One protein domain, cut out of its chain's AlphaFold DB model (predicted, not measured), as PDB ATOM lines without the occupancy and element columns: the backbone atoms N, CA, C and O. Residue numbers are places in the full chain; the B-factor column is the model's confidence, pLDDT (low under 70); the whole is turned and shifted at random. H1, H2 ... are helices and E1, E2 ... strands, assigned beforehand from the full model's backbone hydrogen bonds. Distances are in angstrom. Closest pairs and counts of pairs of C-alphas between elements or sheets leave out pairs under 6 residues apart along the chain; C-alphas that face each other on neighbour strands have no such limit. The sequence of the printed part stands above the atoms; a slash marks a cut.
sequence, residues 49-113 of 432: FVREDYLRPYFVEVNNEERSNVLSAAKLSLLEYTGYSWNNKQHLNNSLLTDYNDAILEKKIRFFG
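What this domain is: This is residues 49 to 113 of the 432 residues of the protein "Macrophage-expressed gene 1 protein" of Strigamia maritima (UniProt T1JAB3). A long antiparallel ribbon of two strands, E1 and E2, makes one side of the domain, with H1 and H3 at the end where E1 finishes and E2 starts. The longest helix, H2, lies near E1, the first end of H3 meets the side of H2 at about a right angle, with Leu 97 next to Ala 73, and residues 83 to 96 fold back from the end of H2 to H3 as a long loop. The printed part has 65 residues, with three named helices and two named strands in the order E1, H1, H2, H3, E2; the class is mixed, helices and strands. It is compact, with a radius of gyration of the C-alphas of 12.0 A and spans of 35 by 26 by 15 A.

How they stand to each other: E1, residues 49 to 55, and E2, residues 104 to 112, are antiparallel neighbours at 165 degrees between their directions. N 50 and O 110, 2.9 A apart, and N 108 and O 52, 2.9 A, are within hydrogen-bond range. H1, residues 57 to 62, and H3, residues 97 to 103, only just touch, with 3 pairs of C-alphas within 8 A, closest at Phe 59 and Ala 103, 6.3 A. They run opposite ways at a steep tilt of 42 degrees. H2, residues 67 to 82, touches H3 with residues 70 to 77 alone, about perpendicular at 88 degrees; the closest C-alphas are those of Ala 73 and Leu 97, 4.5 A. H1 and H2 are close but not clearly touching, with C-alphas 60 and 70 8.0 A apart. The closest C-alphas of E1 and H2 are those of Arg 51 and Leu 78, 7.4 A. E2 is apart from H1 and H2. In H1, H2 and H3 every O i to N i+4 pair is within hydrogen-bond range.

Where its parts are: E1 begins at C-alpha 49 (-13.244, 61.669, 64.203) and is 19.3 A long. H1 is 8.8 A, H2 22.8 A and H3 9.8 A long. E2, 22.9 A long, ends at C-alpha 112 (-9.425, 57.517, 67.254).

The domain as a whole: The two C-alphas farthest apart are those of Val 62 and Gly 113, 36.8 A. The printed part has no cut. The link from H2 to H3, 14 residues, is long; the other links are tight. The mean pLDDT of the printed part is 91.8, and no printed residue is under 70.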
ATOM      1  N   PHE A  49     -13.892  60.656  65.019       86.56
ATOM      2  CA  PHE A  49     -13.244  61.669  64.203       86.56
ATOM      3  C   PHE A  49     -13.419  63.016  64.896       86.56
ATOM      4  O   PHE A  49     -14.549  63.445  65.130       86.56
ATOM      5  N   VAL A  50     -12.316  63.683  65.223       90.31
ATOM      6  CA  VAL A  50     -12.335  64.979  65.904       90.31
ATOM      7  C   VAL A  50     -11.578  65.995  65.066       90.31
ATOM      8  O   VAL A  50     -10.407  65.799  64.744       90.31
ATOM      9  N   ARG A  51     -12.246  67.104  64.744       92.00
ATOM     10  CA  ARG A  51     -11.633  68.288  64.147       92.00
ATOM     11  C   ARG A  51     -11.634  69.419  65.171       92.00
ATOM     12  O   ARG A  51     -12.687  69.785  65.685       92.00
ATOM     13  N   GLU A  52     -10.452  69.943  65.466       95.56
ATOM     14  CA  GLU A  52     -10.224  71.066  66.372       95.56
ATOM     15  C   GLU A  52      -9.736  72.258  65.539       95.56
ATOM     16  O   GLU A  52      -8.600  72.266  65.055       95.56
ATOM     17  N   ASP A  53     -10.601  73.256  65.368       96.06
ATOM     18  CA  ASP A  53     -10.286  74.486  64.641       96.06
ATOM     19  C   ASP A  53     -10.003  75.615  65.647       96.06
ATOM     20  O   ASP A  53     -10.833  75.935  66.500       96.06
ATOM     21  N   TYR A  54      -8.823  76.227  65.549       96.00
ATOM     22  CA  TYR A  54      -8.422  77.372  66.367       96.00
ATOM     23  C   TYR A  54      -8.720  78.653  65.600       96.00
ATOM     24  O   TYR A  54      -8.132  78.894  64.548       96.00
ATOM     25  N   LEU A  55      -9.635  79.473  66.111       95.88
ATOM     26  CA  LEU A  55     -10.135  80.663  65.420       95.88
ATOM     27  C   LEU A  55      -9.439  81.941  65.896       95.88
ATOM     28  O   LEU A  55      -9.015  82.050  67.048       95.88
ATOM     29  N   ARG A  56      -9.387  82.949  65.020       95.56
ATOM     30  CA  ARG A  56      -9.012  84.320  65.388       95.56
ATOM     31  C   ARG A  56      -9.957  84.841  66.481       95.56
ATOM     32  O   ARG A  56     -11.171  84.813  66.267       95.56
ATOM     33  N   PRO A  57      -9.440  85.396  67.595       92.94
ATOM     34  CA  PRO A  57     -10.280  85.900  68.683       92.94
ATOM     35  C   PRO A  57     -11.325  86.924  68.226       92.94
ATOM     36  O   PRO A  57     -12.483  86.815  68.605       92.94
ATOM     37  N   TYR A  58     -10.940  87.847  67.339       93.75
ATOM     38  CA  TYR A  58     -11.835  88.882  66.814       93.75
ATOM     39  C   TYR A  58     -13.100  88.313  66.151       93.75
ATOM     40  O   TYR A  58     -14.195  88.810  66.392       93.75
ATOM     41  N   PHE A  59     -12.972  87.236  65.365       95.69
ATOM     42  CA  PHE A  59     -14.123  86.593  64.723       95.69
ATOM     43  C   PHE A  59     -15.106  86.040  65.761       95.69
ATOM     44  O   PHE A  59     -16.317  86.191  65.610       95.69
ATOM     45  N   VAL A  60     -14.589  85.425  66.827       92.50
ATOM     46  CA  VAL A  60     -15.416  84.880  67.910       92.50
ATOM     47  C   VAL A  60     -16.077  86.002  68.710       92.50
ATOM     48  O   VAL A  60     -17.246  85.882  69.057       92.50
ATOM     49  N   GLU A  61     -15.355  87.092  68.982       92.75
ATOM     50  CA  GLU A  61     -15.860  88.238  69.746       92.75
ATOM     51  C   GLU A  61     -17.000  88.961  69.013       92.75
ATOM     52  O   GLU A  61     -18.050  89.192  69.608       92.75
ATOM     53  N   VAL A  62     -16.837  89.257  67.718       95.19
ATOM     54  CA  VAL A  62     -17.866  89.941  66.909       95.19
ATOM     55  C   VAL A  62     -19.110  89.073  66.708       95.19
ATOM     56  O   VAL A  62     -20.223  89.587  66.724       95.19
ATOM     57  N   ASN A  63     -18.944  87.755  66.570       93.81
ATOM     58  CA  ASN A  63     -20.052  86.823  66.336       93.81
ATOM     59  C   ASN A  63     -20.537  86.133  67.623       93.81
ATOM     60  O   ASN A  63     -21.191  85.089  67.559       93.81
ATOM     61  N   ASN A  64     -20.210  86.674  68.801       91.00
ATOM     62  CA  ASN A  64     -20.535  86.033  70.075       91.00
ATOM     63  C   ASN A  64     -22.053  85.946  70.318       91.00
ATOM     64  O   ASN A  64     -22.542  84.925  70.801       91.00
ATOM     65  N   GLU A  65     -22.807  86.982  69.931       92.81
ATOM     66  CA  GLU A  65     -24.278  86.979  70.007       92.81
ATOM     67  C   GLU A  65     -24.904  85.966  69.031       92.81
ATOM     68  O   GLU A  65     -25.954  85.390  69.307       92.81
ATOM     69  N   GLU A  66     -24.205  85.647  67.938       91.81
ATOM     70  CA  GLU A  66     -24.622  84.687  66.915       91.81
ATOM     71  C   GLU A  66     -23.911  83.328  67.034       91.81
ATOM     72  O   GLU A  66     -23.666  82.633  66.044       91.81
ATOM     73  N   ARG A  67     -23.598  82.887  68.258       92.62
ATOM     74  CA  ARG A  67     -22.850  81.639  68.505       92.62
ATOM     75  C   ARG A  67     -23.423  80.407  67.785       92.62
ATOM     76  O   ARG A  67     -22.671  79.517  67.392       92.62
ATOM     77  N   SER A  68     -24.742  80.349  67.586       94.06
ATOM     78  CA  SER A  68     -25.406  79.283  66.816       94.06
ATOM     79  C   SER A  68     -24.979  79.254  65.339       94.06
ATOM     80  O   SER A  68     -24.763  78.179  64.770       94.06
ATOM     81  N   ASN A  69     -24.792  80.427  64.725       94.69
ATOM     82  CA  ASN A  69     -24.338  80.557  63.342       94.69
ATOM     83  C   ASN A  69     -22.871  80.129  63.221       94.69
ATOM     84  O   ASN A  69     -22.532  79.372  62.315       94.69
ATOM     85  N   VAL A  70     -22.026  80.495  64.193       95.06
ATOM     86  CA  VAL A  70     -20.626  80.037  64.267       95.06
ATOM     87  C   VAL A  70     -20.540  78.510  64.385       95.06
ATOM     88  O   VAL A  70     -19.771  77.869  63.671       95.06
ATOM     89  N   LEU A  71     -21.360  77.896  65.247       94.94
ATOM     90  CA  LEU A  71     -21.426  76.434  65.377       94.94
ATOM     91  C   LEU A  71     -21.956  75.757  64.106       94.94
ATOM     92  O   LEU A  71     -21.519  74.655  63.771       94.94
ATOM     93  N   SER A  72     -22.891  76.394  63.399       95.50
ATOM     94  CA  SER A  72     -23.406  75.895  62.118       95.50
ATOM     95  C   SER A  72     -22.331  75.929  61.034       95.50
ATOM     96  O   SER A  72     -22.127  74.921  60.359       95.50
ATOM     97  N   ALA A  73     -21.579  77.028  60.940       95.62
ATOM     98  CA  ALA A  73     -20.437  77.162  60.042       95.62
ATOM     99  C   ALA A  73     -19.351  76.113  60.330       95.62
ATOM    100  O   ALA A  73     -18.883  75.450  59.406       95.62
ATOM    101  N   ALA A  74     -19.026  75.867  61.604       95.38
ATOM    102  CA  ALA A  74     -18.089  74.811  61.999       95.38
ATOM    103  C   ALA A  74     -18.545  73.415  61.530       95.38
ATOM    104  O   ALA A  74     -17.761  72.653  60.962       95.38
ATOM    105  N   LYS A  75     -19.832  73.084  61.719       94.31
ATOM    106  CA  LYS A  75     -20.418  71.816  61.249       94.31
ATOM    107  C   LYS A  75     -20.397  71.708  59.727       94.31
ATOM    108  O   LYS A  75     -20.054  70.655  59.206       94.31
ATOM    109  N   LEU A  76     -20.746  72.778  59.015       94.44
ATOM    110  CA  LEU A  76     -20.699  72.807  57.553       94.44
ATOM    111  C   LEU A  76     -19.270  72.617  57.038       94.44
ATOM    112  O   LEU A  76     -19.058  71.750  56.195       94.44
ATOM    113  N   SER A  77     -18.295  73.329  57.608       93.81
ATOM    114  CA  SER A  77     -16.871  73.184  57.275       93.81
ATOM    115  C   SER A  77     -16.370  71.755  57.519       93.81
ATOM    116  O   SER A  77     -15.583  71.220  56.735       93.81
ATOM    117  N   LEU A  78     -16.837  71.098  58.588       91.75
ATOM    118  CA  LEU A  78     -16.554  69.688  58.856       91.75
ATOM    119  C   LEU A  78     -17.152  68.764  57.782       91.75
ATOM    120  O   LEU A  78     -16.441  67.902  57.274       91.75
ATOM    121  N   LEU A  79     -18.428  68.944  57.433       89.50
ATOM    122  CA  LEU A  79     -19.114  68.127  56.424       89.50
ATOM    123  C   LEU A  79     -18.502  68.294  55.027       89.50
ATOM    124  O   LEU A  79     -18.389  67.321  54.288       89.50
ATOM    125  N   GLU A  80     -18.089  69.510  54.665       88.75
ATOM    126  CA  GLU A  80     -17.368  69.777  53.415       88.75
ATOM    127  C   GLU A  80     -16.017  69.066  53.377       88.75
ATOM    128  O   GLU A  80     -15.644  68.516  52.346       88.75
ATOM    129  N   TYR A  81     -15.310  69.024  54.510       87.62
ATOM    130  CA  TYR A  81     -14.031  68.331  54.607       87.62
ATOM    131  C   TYR A  81     -14.169  66.809  54.486       87.62
ATOM    132  O   TYR A  81     -13.359  66.169  53.821       87.62
ATOM    133  N   THR A  82     -15.171  66.213  55.138       83.94
ATOM    134  CA  THR A  82     -15.357  64.753  55.120       83.94
ATOM    135  C   THR A  82     -16.097  64.256  53.882       83.94
ATOM    136  O   THR A  82     -16.073  63.061  53.606       83.94
ATOM    137  N   GLY A  83     -16.799  65.137  53.162       83.19
ATOM    138  CA  GLY A  83     -17.726  64.747  52.098       83.19
ATOM    139  C   GLY A  83     -18.964  64.002  52.613       83.19
ATOM    140  O   GLY A  83     -19.729  63.462  51.816       83.19
ATOM    141  N   TYR A  84     -19.179  63.959  53.932       82.25
ATOM    142  CA  TYR A  84     -20.276  63.211  54.536       82.25
ATOM    143  C   TYR A  84     -21.626  63.885  54.257       82.25
ATOM    144  O   TYR A  84     -21.842  65.064  54.557       82.25
ATOM    145  N   SER A  85     -22.566  63.111  53.713       80.69
ATOM    146  CA  SER A  85     -23.923  63.574  53.436       80.69
ATOM    147  C   SER A  85     -24.793  63.459  54.686       80.69
ATOM    148  O   SER A  85     -25.280  62.383  55.026       80.69
ATOM    149  N   TRP A  86     -25.013  64.583  55.373       82.25
ATOM    150  CA  TRP A  86     -25.888  64.639  56.544       82.25
ATOM    151  C   TRP A  86     -27.283  65.168  56.188       82.25
ATOM    152  O   TRP A  86     -27.419  66.297  55.717       82.25
ATOM    153  N   ASN A  87     -28.332  64.392  56.483       82.44
ATOM    154  CA  ASN A  87     -29.723  64.721  56.123       82.44
ATOM    155  C   ASN A  87     -30.204  66.075  56.674       82.44
ATOM    156  O   ASN A  87     -30.983  66.772  56.028       82.44
ATOM    157  N   ASN A  88     -29.698  66.491  57.836       83.06
ATOM    158  CA  ASN A  88     -30.087  67.752  58.471       83.06
ATOM    159  C   ASN A  88     -29.185  68.936  58.085       83.06
ATOM    160  O   ASN A  88     -29.324  70.013  58.665       83.06
ATOM    161  N   LYS A  89     -28.283  68.780  57.101       85.25
ATOM    162  CA  LYS A  89     -27.389  69.854  56.627       85.25
ATOM    163  C   LYS A  89     -28.160  71.117  56.228       85.25
ATOM    164  O   LYS A  89     -27.704  72.215  56.511       85.25
ATOM    165  N   GLN A  90     -29.344  70.956  55.638       86.25
ATOM    166  CA  GLN A  90     -30.229  72.053  55.223       86.25
ATOM    167  C   GLN A  90     -30.742  72.938  56.373       86.25
ATOM    168  O   GLN A  90     -31.163  74.063  56.131       86.25
ATOM    169  N   HIS A  91     -30.701  72.453  57.617       88.88
ATOM    170  CA  HIS A  91     -31.080  73.234  58.798       88.88
ATOM    171  C   HIS A  91     -29.920  74.061  59.370       88.88
ATOM    172  O   HIS A  91     -30.121  74.811  60.324       88.88
ATOM    173  N   LEU A  92     -28.703  73.913  58.832       91.44
ATOM    174  CA  LEU A  92     -27.542  74.681  59.268       91.44
ATOM    175  C   LEU A  92     -27.489  76.025  58.545       91.44
ATOM    176  O   LEU A  92     -27.598  76.090  57.321       91.44
ATOM    177  N   ASN A  93     -27.252  77.090  59.307       92.44
ATOM    178  CA  ASN A  93     -26.984  78.402  58.737       92.44
ATOM    179  C   ASN A  93     -25.583  78.424  58.097       92.44
ATOM    180  O   ASN A  93     -24.601  78.056  58.745       92.44
ATOM    181  N   ASN A  94     -25.500  78.855  56.838       94.06
ATOM    182  CA  ASN A  94     -24.261  78.957  56.069       94.06
ATOM    183  C   ASN A  94     -23.727  80.393  55.935       94.06
ATOM    184  O   ASN A  94     -22.677  80.569  55.320       94.06
ATOM    185  N   SER A  95     -24.404  81.399  56.505       94.88
ATOM    186  CA  SER A  95     -24.058  82.818  56.334       94.88
ATOM    187  C   SER A  95     -22.619  83.137  56.738       94.88
ATOM    188  O   SER A  95     -21.948  83.896  56.050       94.88
ATOM    189  N   LEU A  96     -22.134  82.514  57.816       95.94
ATOM    190  CA  LEU A  96     -20.786  82.715  58.353       95.94
ATOM    191  C   LEU A  96     -19.762  81.686  57.853       95.94
ATOM    192  O   LEU A  96     -18.656  81.645  58.379       95.94
ATOM    193  N   LEU A  97     -20.092  80.811  56.896       95.88
ATOM    194  CA  LEU A  97     -19.197  79.710  56.509       95.88
ATOM    195  C   LEU A  97     -17.863  80.200  55.925       95.88
ATOM    196  O   LEU A  97     -16.806  79.695  56.307       95.88
ATOM    197  N   THR A  98     -17.905  81.185  55.028       96.44
ATOM    198  CA  THR A  98     -16.698  81.773  54.427       96.44
ATOM    199  C   THR A  98     -15.852  82.467  55.492       96.44
ATOM    200  O   THR A  98     -14.690  82.109  55.672       96.44
ATOM    201  N   ASP A  99     -16.464  83.357  56.278       96.25
ATOM    202  CA  ASP A  99     -15.779  84.099  57.342       96.25
ATOM    203  C   ASP A  99     -15.192  83.166  58.408       96.25
ATOM    204  O   ASP A  99     -14.082  83.382  58.890       96.25
ATOM    205  N   TYR A 100     -15.911  82.092  58.752       96.88
ATOM    206  CA  TYR A 100     -15.426  81.050  59.648       96.88
ATOM    207  C   TYR A 100     -14.166  80.400  59.089       96.88
ATOM    208  O   TYR A 100     -13.168  80.319  59.798       96.88
ATOM    209  N   ASN A 101     -14.193  79.958  57.827       96.19
ATOM    210  CA  ASN A 101     -13.056  79.299  57.189       96.19
ATOM    211  C   ASN A 101     -11.823  80.217  57.109       96.19
ATOM    212  O   ASN A 101     -10.710  79.742  57.353       96.19
ATOM    213  N   ASP A 102     -12.022  81.512  56.851       96.56
ATOM    214  CA  ASP A 102     -10.965  82.532  56.814       96.56
ATOM    215  C   ASP A 102     -10.435  82.895  58.214       96.56
ATOM    216  O   ASP A 102      -9.268  83.273  58.394       96.56
ATOM    217  N   ALA A 103     -11.275  82.750  59.241       97.06
ATOM    218  CA  ALA A 103     -10.906  82.984  60.630       97.06
ATOM    219  C   ALA A 103     -10.073  81.849  61.248       97.06
ATOM    220  O   ALA A 103      -9.541  82.036  62.345       97.06
ATOM    221  N   ILE A 104      -9.929  80.695  60.589       96.75
ATOM    222  CA  ILE A 104      -9.146  79.573  61.121       96.75
ATOM    223  C   ILE A 104      -7.644  79.890  61.069       96.75
ATOM    224  O   ILE A 104      -7.069  80.129  60.011       96.75
ATOM    225  N   LEU A 105      -6.997  79.850  62.232       96.56
ATOM    226  CA  LEU A 105      -5.551  79.989  62.411       96.56
ATOM    227  C   LEU A 105      -4.826  78.646  62.333       96.56
ATOM    228  O   LEU A 105      -3.758  78.550  61.738       96.56
ATOM    229  N   GLU A 106      -5.400  77.613  62.943       95.94
ATOM    230  CA  GLU A 106      -4.821  76.273  62.988       95.94
ATOM    231  C   GLU A 106      -5.937  75.227  62.913       95.94
ATOM    232  O   GLU A 106      -7.009  75.406  63.494       95.94
ATOM    233  N   LYS A 107      -5.673  74.130  62.198       93.69
ATOM    234  CA  LYS A 107      -6.574  72.982  62.055       93.69
ATOM    235  C   LYS A 107      -5.870  71.747  62.588       93.69
ATOM    236  O   LYS A 107      -4.798  71.398  62.091       93.69
ATOM    237  N   LYS A 108      -6.476  71.057  63.552       94.88
ATOM    238  CA  LYS A 108      -6.019  69.736  64.000       94.88
ATOM    239  C   LYS A 108      -7.094  68.709  63.734       94.88
ATOM    240  O   LYS A 108      -8.261  68.913  64.047       94.88
ATOM    241  N   ILE A 109      -6.680  67.587  63.168       89.94
ATOM    242  CA  ILE A 109      -7.564  66.464  62.879       89.94
ATOM    243  C   ILE A 109      -7.012  65.256  63.612       89.94
ATOM    244  O   ILE A 109      -5.824  64.943  63.509       89.94
ATOM    245  N   ARG A 110      -7.876  64.592  64.374       88.50
ATOM    246  CA  ARG A 110      -7.540  63.410  65.158       88.50
ATOM    247  C   ARG A 110      -8.511  62.293  64.825       88.50
ATOM    248  O   ARG A 110      -9.725  62.489  64.823       88.50
ATOM    249  N   PHE A 111      -7.947  61.120  64.585       84.50
ATOM    250  CA  PHE A 111      -8.687  59.888  64.373       84.50
ATOM    251  C   PHE A 111      -8.408  58.965  65.552       84.50
ATOM    252  O   PHE A 111      -7.254  58.654  65.851       84.50
ATOM    253  N   PHE A 112      -9.467  58.537  66.222       85.69
ATOM    254  CA  PHE A 112      -9.425  57.517  67.254       85.69
ATOM    255  C   PHE A 112     -10.116  56.286  66.688       85.69
ATOM    256  O   PHE A 112     -11.320  56.313  66.448       85.69
ATOM    257  N   GLY A 113      -9.352  55.225  66.438       82.94
ATOM    258  CA  GLY A 113      -9.873  54.059  65.733       82.94
ATOM    259  C   GLY A 113     -10.076  54.308  64.237       82.94
ATOM    260  O   GLY A 113      -9.492  55.225  63.661       82.94
TER     261      GLY A 113